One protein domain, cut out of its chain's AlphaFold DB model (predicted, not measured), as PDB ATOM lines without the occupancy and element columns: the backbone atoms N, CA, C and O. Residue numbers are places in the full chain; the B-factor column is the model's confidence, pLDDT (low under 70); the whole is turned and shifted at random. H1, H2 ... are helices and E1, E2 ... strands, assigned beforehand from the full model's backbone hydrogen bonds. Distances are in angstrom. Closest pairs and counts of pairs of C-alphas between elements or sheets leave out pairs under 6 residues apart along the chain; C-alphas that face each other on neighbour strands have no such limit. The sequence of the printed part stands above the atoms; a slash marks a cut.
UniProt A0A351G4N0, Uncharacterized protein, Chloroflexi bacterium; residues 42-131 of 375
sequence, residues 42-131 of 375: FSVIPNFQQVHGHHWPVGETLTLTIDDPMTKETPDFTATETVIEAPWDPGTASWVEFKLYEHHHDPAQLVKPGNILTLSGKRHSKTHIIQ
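AT A GLANCE: This is residues 42 to 131 of the 375 residues of an uncharacterized protein of Chloroflexi bacterium (UniProt A0A351G4N0). Two sheets lie face to face as a small sandwich: four strands, in the order E4 - E3 - E6 - E7, and three, E1 - E2 - E5, their strands crossed at 41 degrees. The links E3 to E4 and E4 to E5 lie at opposite ends of the length, and the short helix H1 follows E5. The printed part has 90 residues, with seven named strands and one named helix in the chain order E1 E2 E3 E4 E5 H1 E6 E7; both sheets are antiparallel. It is mostly strand, though under half of the residues are in named elements, and compact, with a radius of gyration of the C-alphas of 12.9 A and spans of 41 by 26 by 22 A.

HOW THE PARTS SIT: E1, residues 42 to 45, and E2, residues 50 to 54, form a hairpin, with N 43 and O 52 within hydrogen-bond range at 2.8 A. E3, residues 61 to 67, and E4, residues 77 to 82, form another, with N 62 and O 81 at 2.8 A. E5, residues 94 to 99, is antiparallel to E2, with N 53 and O 96 at 2.9 A; its closest C-alpha to E4 is Val 96, 6.4 A from that of Thr 82. H1, residues 100 to 103, only grazes the four-stranded sheet; it is too short for an O i to N i+4 pair, and its 1 O i to N i+3 pair is within range. E6, residues 116 to 120, is antiparallel to E3, with N 63 and O 120 at 2.8 A, and forms a hairpin with E7, residues 125 to 129, with N 117 and O 128 at 2.8 A.

IN THESE COORDINATES: E1 begins at C-alpha 42, (-45.354, 40.165, -2.186). E3 is 19.8 A long, E4 17.2 A and E5 16.7 A. E7 ends at C-alpha 129, (-37.203, 41.779, -10.124).

THE WHOLE: The C-alphas farthest apart, of Lys 72 and Gly 91, are 42.3 A apart. The links E4 to E5 and H1 to E6 are long. The printed part has no cut, and no printed residue is under 70 in pLDDT.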
ATOM      1  N   PHE A  42     -44.765  41.086  -1.231       96.88
ATOM      2  CA  PHE A  42     -45.354  40.165  -2.186       96.88
ATOM      3  C   PHE A  42     -44.388  39.066  -2.617       96.88
ATOM      4  O   PHE A  42     -43.168  39.196  -2.548       96.88
ATOM      5  N   SER A  43     -44.973  37.968  -3.075       97.25
ATOM      6  CA  SER A  43     -44.262  36.810  -3.595       97.25
ATOM      7  C   SER A  43     -44.709  36.572  -5.029       97.25
ATOM      8  O   SER A  43     -45.908  36.496  -5.311       97.25
ATOM      9  N   VAL A  44     -43.761  36.440  -5.948       97.62
ATOM     10  CA  VAL A  44     -44.018  35.897  -7.283       97.62
ATOM     11  C   VAL A  44     -43.751  34.400  -7.256       97.62
ATOM     12  O   VAL A  44     -42.725  33.965  -6.741       97.62
ATOM     13  N   ILE A  45     -44.675  33.615  -7.811       95.25
ATOM     14  CA  ILE A  45     -44.608  32.153  -7.859       95.25
ATOM     15  C   ILE A  45     -44.575  31.715  -9.328       95.25
ATOM     16  O   ILE A  45     -45.628  31.404  -9.902       95.25
ATOM     17  N   PRO A  46     -43.397  31.729  -9.984       93.75
ATOM     18  CA  PRO A  46     -43.301  31.523 -11.423       93.75
ATOM     19  C   PRO A  46     -43.899  30.198 -11.903       93.75
ATOM     20  O   PRO A  46     -44.665  30.190 -12.863       93.75
ATOM     21  N   ASN A  47     -43.630  29.085 -11.211       90.25
ATOM     22  CA  ASN A  47     -44.059  27.747 -11.645       90.25
ATOM     23  C   ASN A  47     -45.575  27.510 -11.543       90.25
ATOM     24  O   ASN A  47     -46.087  26.557 -12.133       90.25
ATOM     25  N   PHE A  48     -46.292  28.380 -10.826       89.12
ATOM     26  CA  PHE A  48     -47.758  28.388 -10.751       89.12
ATOM     27  C   PHE A  48     -48.368  29.578 -11.505       89.12
ATOM     28  O   PHE A  48     -49.586  29.649 -11.654       89.12
ATOM     29  N   GLN A  49     -47.535  30.506 -11.990       91.50
ATOM     30  CA  GLN A  49     -47.940  31.751 -12.649       91.50
ATOM     31  C   GLN A  49     -48.864  32.599 -11.774       91.50
ATOM     32  O   GLN A  49     -49.932  33.049 -12.200       91.50
ATOM     33  N   GLN A  50     -48.447  32.801 -10.527       94.75
ATOM     34  CA  GLN A  50     -49.200  33.571  -9.547       94.75
ATOM     35  C   GLN A  50     -48.350  34.675  -8.925       94.75
ATOM     36  O   GLN A  50     -47.126  34.571  -8.848       94.75
ATOM     37  N   VAL A  51     -49.017  35.724  -8.451       97.56
ATOM     38  CA  VAL A  51     -48.423  36.744  -7.577       97.56
ATOM     39  C   VAL A  51     -49.317  36.900  -6.359       97.56
ATOM     40  O   VAL A  51     -50.523  37.110  -6.501       97.56
ATOM     41  N   HIS A  52     -48.744  36.763  -5.169       97.12
ATOM     42  CA  HIS A  52     -49.460  36.869  -3.901       97.12
ATOM     43  C   HIS A  52     -48.985  38.111  -3.155       97.12
ATOM     44  O   HIS A  52     -47.788  38.303  -2.980       97.12
ATOM     45  N   GLY A  53     -49.910  38.960  -2.719       96.31
ATOM     46  CA  GLY A  53     -49.611  40.106  -1.861       96.31
ATOM     47  C   GLY A  53     -50.057  39.847  -0.426       96.31
ATOM     48  O   GLY A  53     -51.156  39.337  -0.204       96.31
ATOM     49  N   HIS A  54     -49.237  40.248   0.543       94.31
ATOM     50  CA  HIS A  54     -49.467  40.032   1.972       94.31
ATOM     51  C   HIS A  54     -49.377  41.338   2.766       94.31
ATOM     52  O   HIS A  54     -48.662  42.264   2.386       94.31
ATOM     53  N   HIS A  55     -50.125  41.412   3.869       92.38
ATOM     54  CA  HIS A  55     -50.166  42.562   4.791       92.38
ATOM     55  C   HIS A  55     -50.608  43.898   4.163       92.38
ATOM     56  O   HIS A  55     -50.465  44.968   4.752       92.38
ATOM     57  N   TRP A  56     -51.228  43.851   2.984       93.81
ATOM     58  CA  TRP A  56     -51.893  45.009   2.395       93.81
ATOM     59  C   TRP A  56     -53.228  45.295   3.105       93.81
ATOM     60  O   TRP A  56     -53.849  44.374   3.643       93.81
ATOM     61  N   PRO A  57     -53.728  46.543   3.121       92.94
ATOM     62  CA  PRO A  57     -55.003  46.848   3.766       92.94
ATOM     63  C   PRO A  57     -56.186  46.115   3.110       92.94
ATOM     64  O   PRO A  57     -56.413  46.238   1.909       92.94
ATOM     65  N   VAL A  58     -56.981  45.393   3.907       93.75
ATOM     66  CA  VAL A  58     -58.180  44.676   3.429       93.75
ATOM     67  C   VAL A  58     -59.180  45.641   2.779       93.75
ATOM     68  O   VAL A  58     -59.445  46.733   3.288       93.75
ATOM     69  N   GLY A  59     -59.754  45.230   1.643       93.62
ATOM     70  CA  GLY A  59     -60.675  46.026   0.830       93.62
ATOM     71  C   GLY A  59     -59.991  47.060  -0.070       93.62
ATOM     72  O   GLY A  59     -60.672  47.803  -0.781       93.62
ATOM     73  N   GLU A  60     -58.660  47.145  -0.046       95.44
ATOM     74  CA  GLU A  60     -57.900  47.936  -1.006       95.44
ATOM     75  C   GLU A  60     -57.826  47.216  -2.357       95.44
ATOM     76  O   GLU A  60     -57.655  46.004  -2.415       95.44
ATOM     77  N   THR A  61     -57.962  47.961  -3.453       97.62
ATOM     78  CA  THR A  61     -57.682  47.443  -4.797       97.62
ATOM     79  C   THR A  61     -56.221  47.719  -5.113       97.62
ATOM     80  O   THR A  61     -55.813  48.883  -5.094       97.62
ATOM     81  N   LEU A  62     -55.458  46.667  -5.397       98.12
ATOM     82  CA  LEU A  62     -54.077  46.767  -5.848       98.12
ATOM     83  C   LEU A  62     -54.009  46.612  -7.361       98.12
ATOM     84  O   LEU A  62     -54.759  45.837  -7.950       98.12
ATOM     85  N   THR A  63     -53.070  47.325  -7.969       98.25
ATOM     86  CA  THR A  63     -52.704  47.184  -9.375       98.25
ATOM     87  C   THR A  63     -51.368  46.463  -9.461       98.25
ATOM     88  O   THR A  63     -50.373  46.961  -8.934       98.25
ATOM     89  N   LEU A  64     -51.345  45.321 -10.143       98.38
ATOM     90  CA  LEU A  64     -50.128  44.620 -10.534       98.38
ATOM     91  C   LEU A  64     -49.752  45.036 -11.955       98.38
ATOM     92  O   LEU A  64     -50.574  44.928 -12.866       98.38
ATOM     93  N   THR A  65     -48.508  45.456 -12.149       97.94
ATOM     94  CA  THR A  65     -47.904  45.615 -13.474       97.94
ATOM     95  C   THR A  65     -46.685  44.719 -13.605       97.94
ATOM     96  O   THR A  65     -45.917  44.593 -12.651       97.94
ATOM     97  N   ILE A  66     -46.499  44.137 -14.786       97.81
ATOM     98  CA  ILE A  66     -45.337  43.309 -15.115       97.81
ATOM     99  C   ILE A  66     -44.713  43.868 -16.388       97.81
ATOM    100  O   ILE A  66     -45.428  44.101 -17.362       97.81
ATOM    101  N   ASP A  67     -43.406  44.096 -16.343       97.69
ATOM    102  CA  ASP A  67     -42.615  44.700 -17.412       97.69
ATOM    103  C   ASP A  67     -41.423  43.791 -17.743       97.69
ATOM    104  O   ASP A  67     -40.600  43.494 -16.876       97.69
ATOM    105  N   ASP A  68     -41.338  43.323 -18.982       96.00
ATOM    106  CA  ASP A  68     -40.143  42.733 -19.569       96.00
ATOM    107  C   ASP A  68     -39.318  43.878 -20.185       96.00
ATOM    108  O   ASP A  68     -39.674  44.417 -21.237       96.00
ATOM    109  N   PRO A  69     -38.170  44.248 -19.587       94.81
ATOM    110  CA  PRO A  69     -37.372  45.388 -20.043       94.81
ATOM    111  C   PRO A  69     -36.803  45.220 -21.464       94.81
ATOM    112  O   PRO A  69     -36.204  46.154 -22.007       94.81
ATOM    113  N   MET A  70     -36.936  44.035 -22.069       93.12
ATOM    114  CA  MET A  70     -36.503  43.740 -23.432       93.12
ATOM    115  C   MET A  70     -37.581  44.014 -24.484       93.12
ATOM    116  O   MET A  70     -37.260  44.059 -25.683       93.12
ATOM    117  N   THR A  71     -38.838  44.205 -24.086       92.12
ATOM    118  CA  THR A  71     -39.913  44.587 -25.001       92.12
ATOM    119  C   THR A  71     -39.995  46.112 -25.127       92.12
ATOM    120  O   THR A  71     -39.211  46.877 -24.566       92.12
ATOM    121  N   LYS A  72     -40.883  46.585 -26.006       90.25
ATOM    122  CA  LYS A  72     -41.138  48.026 -26.176       90.25
ATOM    123  C   LYS A  72     -42.374  48.491 -25.417       90.25
ATOM    124  O   LYS A  72     -42.565  49.701 -25.282       90.25
ATOM    125  N   GLU A  73     -43.253  47.562 -25.061       89.19
ATOM    126  CA  GLU A  73     -44.478  47.862 -24.332       89.19
ATOM    127  C   GLU A  73     -44.103  48.024 -22.863       89.19
ATOM    128  O   GLU A  73     -43.226  47.327 -22.386       89.19
ATOM    129  N   THR A  74     -44.672  49.021 -22.186       89.81
ATOM    130  CA  THR A  74     -44.335  49.315 -20.786       89.81
ATOM    131  C   THR A  74     -45.592  49.805 -20.051       89.81
ATOM    132  O   THR A  74     -46.059  50.919 -20.324       89.81
ATOM    133  N   PRO A  75     -46.193  49.013 -19.143       93.69
ATOM    134  CA  PRO A  75     -45.890  47.604 -18.852       93.69
ATOM    135  C   PRO A  75     -46.432  46.647 -19.931       93.69
ATOM    136  O   PRO A  75     -47.399  46.984 -20.619       93.69
ATOM    137  N   ASP A  76     -45.880  45.437 -20.025       94.69
ATOM    138  CA  ASP A  76     -46.418  44.345 -20.858       94.69
ATOM    139  C   ASP A  76     -47.749  43.800 -20.330       94.69
ATOM    140  O   ASP A  76     -48.584  43.298 -21.084       94.69
ATOM    141  N   PHE A  77     -47.966  43.893 -19.020       96.00
ATOM    142  CA  PHE A  77     -49.182  43.399 -18.390       96.00
ATOM    143  C   PHE A  77     -49.660  44.313 -17.268       96.00
ATOM    144  O   PHE A  77     -48.879  44.932 -16.543       96.00
ATOM    145  N   THR A  78     -50.980  44.398 -17.112       96.81
ATOM    146  CA  THR A  78     -51.626  45.102 -16.004       96.81
ATOM    147  C   THR A  78     -52.889  44.367 -15.583       96.81
ATOM    148  O   THR A  78     -53.748  44.079 -16.415       96.81
ATOM    149  N   ALA A  79     -53.030  44.137 -14.282       97.19
ATOM    150  CA  ALA A  79     -54.239  43.604 -13.670       97.19
ATOM    151  C   ALA A  79     -54.536  44.318 -12.352       97.19
ATOM    152  O   ALA A  79     -53.667  44.952 -11.755       97.19
ATOM    153  N   THR A  80     -55.779  44.208 -11.890       97.38
ATOM    154  CA  THR A  80     -56.196  44.753 -10.599       97.38
ATOM    155  C   THR A  80     -56.965  43.712  -9.820       97.38
ATOM    156  O   THR A  80     -57.898  43.137 -10.370       97.38
ATOM    157  N   GLU A  81     -56.640  43.564  -8.543       97.94
ATOM    158  CA  GLU A  81     -57.335  42.664  -7.627       97.94
ATOM    159  C   GLU A  81     -57.609  43.349  -6.292       97.94
ATOM    160  O   GLU A  81     -57.008  44.372  -5.958       97.94
ATOM    161  N   THR A  82     -58.571  42.819  -5.535       97.50
ATOM    162  CA  THR A  82     -58.960  43.387  -4.236       97.50
ATOM    163  C   THR A  82     -58.430  42.536  -3.096       97.50
ATOM    164  O   THR A  82     -58.644  41.329  -3.066       97.50
ATOM    165  N   VAL A  83     -57.780  43.183  -2.131       96.88
ATOM    166  CA  VAL A  83     -57.263  42.535  -0.925       96.88
ATOM    167  C   VAL A  83     -58.418  42.033  -0.069       96.88
ATOM    168  O   VAL A  83     -59.341  42.786   0.260       96.88
ATOM    169  N   ILE A  84     -58.330  40.776   0.344       95.56
ATOM    170  CA  ILE A  84     -59.272  40.120   1.245       95.56
ATOM    171  C   ILE A  84     -58.587  39.738   2.561       95.56
ATOM    172  O   ILE A  84     -57.365  39.816   2.697       95.56
ATOM    173  N   GLU A  85     -59.380  39.332   3.551       94.06
ATOM    174  CA  GLU A  85     -58.840  38.599   4.697       94.06
ATOM    175  C   GLU A  85     -58.357  37.226   4.222       94.06
ATOM    176  O   GLU A  85     -59.036  36.562   3.434       94.06
ATOM    177  N   ALA A  86     -57.183  36.810   4.691       90.56
ATOM    178  CA  ALA A  86     -56.602  35.529   4.338       90.56
ATOM    179  C   ALA A  86     -57.530  34.386   4.797       90.56
ATOM    180  O   ALA A  86     -57.821  34.287   5.992       90.56
ATOM    181  N   PRO A  87     -57.984  33.491   3.899       88.56
ATOM    182  CA  PRO A  87     -58.930  32.431   4.259       88.56
ATOM    183  C   PRO A  87     -58.428  31.458   5.338       88.56
ATOM    184  O   PRO A  87     -59.238  30.833   6.019       88.56
ATOM    185  N   TRP A  88     -57.107  31.319   5.484       84.19
ATOM    186  CA  TRP A  88     -56.462  30.421   6.447       84.19
ATOM    187  C   TRP A  88     -56.222  31.047   7.828       84.19
ATOM    188  O   TRP A  88     -56.024  30.310   8.790       84.19
ATOM    189  N   ASP A  89     -56.261  32.377   7.942       85.44
ATOM    190  CA  ASP A  89     -56.170  33.101   9.218       85.44
ATOM    191  C   ASP A  89     -57.042  34.376   9.189       85.44
ATOM    192  O   ASP A  89     -56.529  35.505   9.125       85.44
ATOM    193  N   PRO A  90     -58.384  34.212   9.174       83.38
ATOM    194  CA  PRO A  90     -59.304  35.337   9.066       83.38
ATOM    195  C   PRO A  90     -59.196  36.287  10.263       83.38
ATOM    196  O   PRO A  90     -59.156  35.861  11.418       83.38
ATOM    197  N   GLY A  91     -59.207  37.591   9.989       79.50
ATOM    198  CA  GLY A  91     -59.105  38.649  10.998       79.50
ATOM    199  C   GLY A  91     -57.682  39.010  11.442       79.50
ATOM    200  O   GLY A  91     -57.527  40.029  12.120       79.50
ATOM    201  N   THR A  92     -56.661  38.244  11.044       82.50
ATOM    202  CA  THR A  92     -55.254  38.522  11.391       82.50
ATOM    203  C   THR A  92     -54.400  38.803  10.159       82.50
ATOM    204  O   THR A  92     -53.628  39.761  10.159       82.50
ATOM    205  N   ALA A  93     -54.548  37.999   9.103       86.69
ATOM    206  CA  ALA A  93     -53.761  38.127   7.883       86.69
ATOM    207  C   ALA A  93     -54.603  38.673   6.720       86.69
ATOM    208  O   ALA A  93     -55.804  38.415   6.607       86.69
ATOM    209  N   SER A  94     -53.958  39.424   5.829       92.94
ATOM    210  CA  SER A  94     -54.544  39.887   4.571       92.94
ATOM    211  C   SER A  94     -53.822  39.273   3.382       92.94
ATOM    212  O   SER A  94     -52.627  38.969   3.450       92.94
ATOM    213  N   TRP A  95     -54.569  39.076   2.299       94.88
ATOM    214  CA  TRP A  95     -54.086  38.386   1.116       94.88
ATOM    215  C   TRP A  95     -54.758  38.908  -0.151       94.88
ATOM    216  O   TRP A  95     -55.935  39.275  -0.154       94.88
ATOM    217  N   VAL A  96     -53.999  38.936  -1.238       96.88
ATOM    218  CA  VAL A  96     -54.496  39.149  -2.595       96.88
ATOM    219  C   VAL A  96     -53.756  38.208  -3.529       96.88
ATOM    220  O   VAL A  96     -52.551  38.012  -3.385       96.88
ATOM    221  N   GLU A  97     -54.475  37.640  -4.485       96.56
ATOM    222  CA  GLU A  97     -53.944  36.674  -5.436       96.56
ATOM    223  C   GLU A  97     -54.198  37.158  -6.855       96.56
ATOM    224  O   GLU A  97     -55.337  37.427  -7.228       96.56
ATOM    225  N   PHE A  98     -53.138  37.216  -7.652       96.94
ATOM    226  CA  PHE A  98     -53.224  37.399  -9.093       96.94
ATOM    227  C   PHE A  98     -52.924  36.061  -9.762       96.94
ATOM    228  O   PHE A  98     -51.782  35.596  -9.748       96.94
ATOM    229  N   LYS A  99     -53.945  35.445 -10.362       93.94
ATOM    230  CA  LYS A  99     -53.825  34.202 -11.135       93.94
ATOM    231  C   LYS A  99     -53.562  34.545 -12.590       93.94
ATOM    232  O   LYS A  99     -54.494  34.707 -13.373       93.94
ATOM    233  N   LEU A 100     -52.298  34.699 -12.976       92.62
ATOM    234  CA  LEU A 100     -51.945  35.274 -14.281       92.62
ATOM    235  C   LEU A 100     -52.513  34.470 -15.458       92.62
ATOM    236  O   LEU A 100     -52.846  35.047 -16.490       92.62
ATOM    237  N   TYR A 101     -52.695  33.162 -15.280       85.81
ATOM    238  CA  TYR A 101     -53.321  32.276 -16.261       85.81
ATOM    239  C   TYR A 101     -54.808  32.567 -16.530       85.81
ATOM    240  O   TYR A 101     -55.325  32.168 -17.569       85.81
ATOM    241  N   GLU A 102     -55.510  33.279 -15.642       88.44
ATOM    242  CA  GLU A 102     -56.887  33.739 -15.882       88.44
ATOM    243  C   GLU A 102     -56.926  35.054 -16.679       88.44
ATOM    244  O   GLU A 102     -57.958  35.416 -17.246       88.44
ATOM    245  N   HIS A 103     -55.793  35.762 -16.759       84.75
ATOM    246  CA  HIS A 103     -55.696  37.099 -17.347       84.75
ATOM    247  C   HIS A 103     -54.839  37.164 -18.619       84.75
ATOM    248  O   HIS A 103     -54.914  38.156 -19.347       84.75
ATOM    249  N   HIS A 104     -54.026  36.144 -18.904       84.88
ATOM    250  CA  HIS A 104     -53.124  36.116 -20.051       84.88
ATOM    251  C   HIS A 104     -53.114  34.743 -20.734       84.88
ATOM    252  O   HIS A 104     -53.239  33.712 -20.084       84.88
ATOM    253  N   HIS A 105     -52.956  34.733 -22.061       82.38
ATOM    254  CA  HIS A 105     -52.976  33.509 -22.874       82.38
ATOM    255  C   HIS A 105     -51.664  32.709 -22.815       82.38
ATOM    256  O   HIS A 105     -51.669  31.516 -23.099       82.38
ATOM    257  N   ASP A 106     -50.561  33.369 -22.463       83.69
ATOM    258  CA  ASP A 106     -49.246  32.758 -22.235       83.69
ATOM    259  C   ASP A 106     -48.633  33.334 -20.942       83.69
ATOM    260  O   ASP A 106     -47.773  34.221 -20.968       83.69
ATOM    261  N   PRO A 107     -49.191  32.974 -19.778       84.88
ATOM    262  CA  PRO A 107     -48.811  33.543 -18.483       84.88
ATOM    263  C   PRO A 107     -47.359  33.234 -18.088       84.88
ATOM    264  O   PRO A 107     -46.758  34.008 -17.347       84.88
ATOM    265  N   ALA A 108     -46.763  32.162 -18.620       84.12
ATOM    266  CA  ALA A 108     -45.365  31.812 -18.378       84.12
ATOM    267  C   ALA A 108     -44.389  32.891 -18.885       84.12
ATOM    268  O   ALA A 108     -43.318  33.062 -18.308       84.12
ATOM    269  N   GLN A 109     -44.751  33.665 -19.922       87.38
ATOM    270  CA  GLN A 109     -43.906  34.765 -20.415       87.38
ATOM    271  C   GLN A 109     -43.830  35.944 -19.446       87.38
ATOM    272  O   GLN A 109     -42.843  36.676 -19.462       87.38
ATOM    273  N   LEU A 110     -44.853  36.116 -18.609       90.75
ATOM    274  CA  LEU A 110     -44.932  37.223 -17.663       90.75
ATOM    275  C   LEU A 110     -44.043  36.991 -16.438       90.75
ATOM    276  O   LEU A 110     -43.544  37.946 -15.855       90.75
ATOM    277  N   VAL A 111     -43.799  35.736 -16.056       92.25
ATOM    278  CA  VAL A 111     -43.097  35.390 -14.808       92.25
ATOM    279  C   VAL A 111     -41.685  34.848 -15.024       92.25
ATOM    280  O   VAL A 111     -41.248  33.921 -14.347       92.25
ATOM    281  N   LYS A 112     -40.948  35.425 -15.973       91.69
ATOM    282  CA  LYS A 112     -39.562  35.035 -16.254       91.69
ATOM    283  C   LYS A 112     -38.554  35.824 -15.421       91.69
ATOM    284  O   LYS A 112     -38.789  37.007 -15.166       91.69
ATOM    285  N   PRO A 113     -37.394  35.229 -15.085       94.94
ATOM    286  CA  PRO A 113     -36.309  35.963 -14.449       94.94
ATOM    287  C   PRO A 113     -35.932  37.234 -15.214       94.94
ATOM    288  O   PRO A 113     -35.814  37.215 -16.440       94.94
ATOM    289  N   GLY A 114     -35.725  38.325 -14.479       95.88
ATOM    290  CA  GLY A 114     -35.411  39.646 -15.026       95.88
ATOM    291  C   GLY A 114     -36.620  40.543 -15.300       95.88
ATOM    292  O   GLY A 114     -36.434  41.758 -15.385       95.88
ATOM    293  N   ASN A 115     -37.842  39.999 -15.375       97.31
ATOM    294  CA  ASN A 115     -39.048  40.823 -15.458       97.31
ATOM    295  C   ASN A 115     -39.242  41.620 -14.161       97.31
ATOM    296  O   ASN A 115     -38.936  41.146 -13.063       97.31
ATOM    297  N   ILE A 116     -39.778  42.830 -14.293       97.69
ATOM    298  CA  ILE A 116     -39.992  43.775 -13.200       97.69
ATOM    299  C   ILE A 116     -41.473  43.766 -12.832       97.69
ATOM    300  O   ILE A 116     -42.337  44.105 -13.641       97.69
ATOM    301  N   LEU A 117     -41.771  43.407 -11.588       98.00
ATOM    302  CA  LEU A 117     -43.113  43.432 -11.030       98.00
ATOM    303  C   LEU A 117     -43.261  44.669 -10.180       98.00
ATOM    304  O   LEU A 117     -42.392  44.972  -9.373       98.00
ATOM    305  N   THR A 118     -44.379  45.363 -10.326       97.94
ATOM    306  CA  THR A 118     -44.752  46.440  -9.414       97.94
ATOM    307  C   THR A 118     -46.170  46.217  -8.922       97.94
ATOM    308  O   THR A 118     -47.108  46.149  -9.717       97.94
ATOM    309  N   LEU A 119     -46.326  46.125  -7.603       97.94
ATOM    310  CA  LEU A 119     -47.615  46.017  -6.936       97.94
ATOM    311  C   LEU A 119     -47.913  47.340  -6.233       97.94
ATOM    312  O   LEU A 119     -47.198  47.754  -5.321       97.94
ATOM    313  N   SER A 120     -48.950  48.037  -6.693       97.62
ATOM    314  CA  SER A 120     -49.273  49.391  -6.243       97.62
ATOM    315  C   SER A 120     -50.673  49.486  -5.664       97.62
ATOM    316  O   SER A 120     -51.658  49.161  -6.323       97.62
ATOM    317  N   GLY A 121     -50.753  50.001  -4.442       94.56
ATOM    318  CA  GLY A 121     -51.986  50.386  -3.773       94.56
ATOM    319  C   GLY A 121     -52.129  51.905  -3.649       94.56
ATOM    320  O   GLY A 121     -51.484  52.694  -4.337       94.56
ATOM    321  N   LYS A 122     -52.978  52.343  -2.721       90.88
ATOM    322  CA  LYS A 122     -53.227  53.757  -2.408       90.88
ATOM    323  C   LYS A 122     -52.059  54.420  -1.682       90.88
ATOM    324  O   LYS A 122     -51.864  55.624  -1.836       90.88
ATOM    325  N   ARG A 123     -51.360  53.672  -0.820       87.06
ATOM    326  CA  ARG A 123     -50.319  54.203   0.087       87.06
ATOM    327  C   ARG A 123     -48.941  53.587  -0.107       87.06
ATOM    328  O   ARG A 123     -47.958  54.250   0.201       87.06
ATOM    329  N   HIS A 124     -48.883  52.360  -0.609       89.50
ATOM    330  CA  HIS A 124     -47.642  51.622  -0.801       89.50
ATOM    331  C   HIS A 124     -47.518  51.206  -2.262       89.50
ATOM    332  O   HIS A 124     -48.518  50.964  -2.941       89.50
ATOM    333  N   SER A 125     -46.283  51.155  -2.734       95.00
ATOM    334  CA  SER A 125     -45.905  50.605  -4.026       95.00
ATOM    335  C   SER A 125     -44.609  49.849  -3.795       95.00
ATOM    336  O   SER A 125     -43.704  50.386  -3.154       95.00
ATOM    337  N   LYS A 126     -44.578  48.596  -4.229       96.25
ATOM    338  CA  LYS A 126     -43.468  47.663  -4.039       96.25
ATOM    339  C   LYS A 126     -43.043  47.159  -5.410       96.25
ATOM    340  O   LYS A 126     -43.905  46.972  -6.275       96.25
ATOM    341  N   THR A 127     -41.745  46.973  -5.613       97.06
ATOM    342  CA  THR A 127     -41.183  46.558  -6.898       97.06
ATOM    343  C   THR A 127     -40.174  45.447  -6.675       97.06
ATOM    344  O   THR A 127     -39.262  45.625  -5.885       97.06
ATOM    345  N   HIS A 128     -40.298  44.363  -7.437       97.31
ATOM    346  CA  HIS A 128     -39.423  43.197  -7.369       97.31
ATOM    347  C   HIS A 128     -38.962  42.819  -8.772       97.31
ATOM    348  O   HIS A 128     -39.748  42.859  -9.722       97.31
ATOM    349  N   ILE A 129     -37.703  42.421  -8.906       97.50
ATOM    350  CA  ILE A 129     -37.203  41.779 -10.124       97.50
ATOM    351  C   ILE A 129     -37.279  40.278  -9.895       97.50
ATOM    352  O   ILE A 129     -36.692  39.796  -8.925       97.50
ATOM    353  N   ILE A 130     -37.959  39.544 -10.782       97.31
ATOM    354  CA  ILE A 130     -38.007  38.080 -10.684       97.31
ATOM    355  C   ILE A 130     -36.580  37.541 -10.709       97.31
ATOM    356  O   ILE A 130     -35.837  37.745 -11.673       97.31
ATOM    357  N   GLN A 131     -36.212  36.835  -9.651       96.44
ATOM    358  CA  GLN A 131     -34.898  36.242  -9.493       96.44
ATOM    359  C   GLN A 131     -34.785  34.944 -10.313       96.44
ATOM    360  O   GLN A 131     -35.792  34.268 -10.541       96.44
TER     361      GLN A 131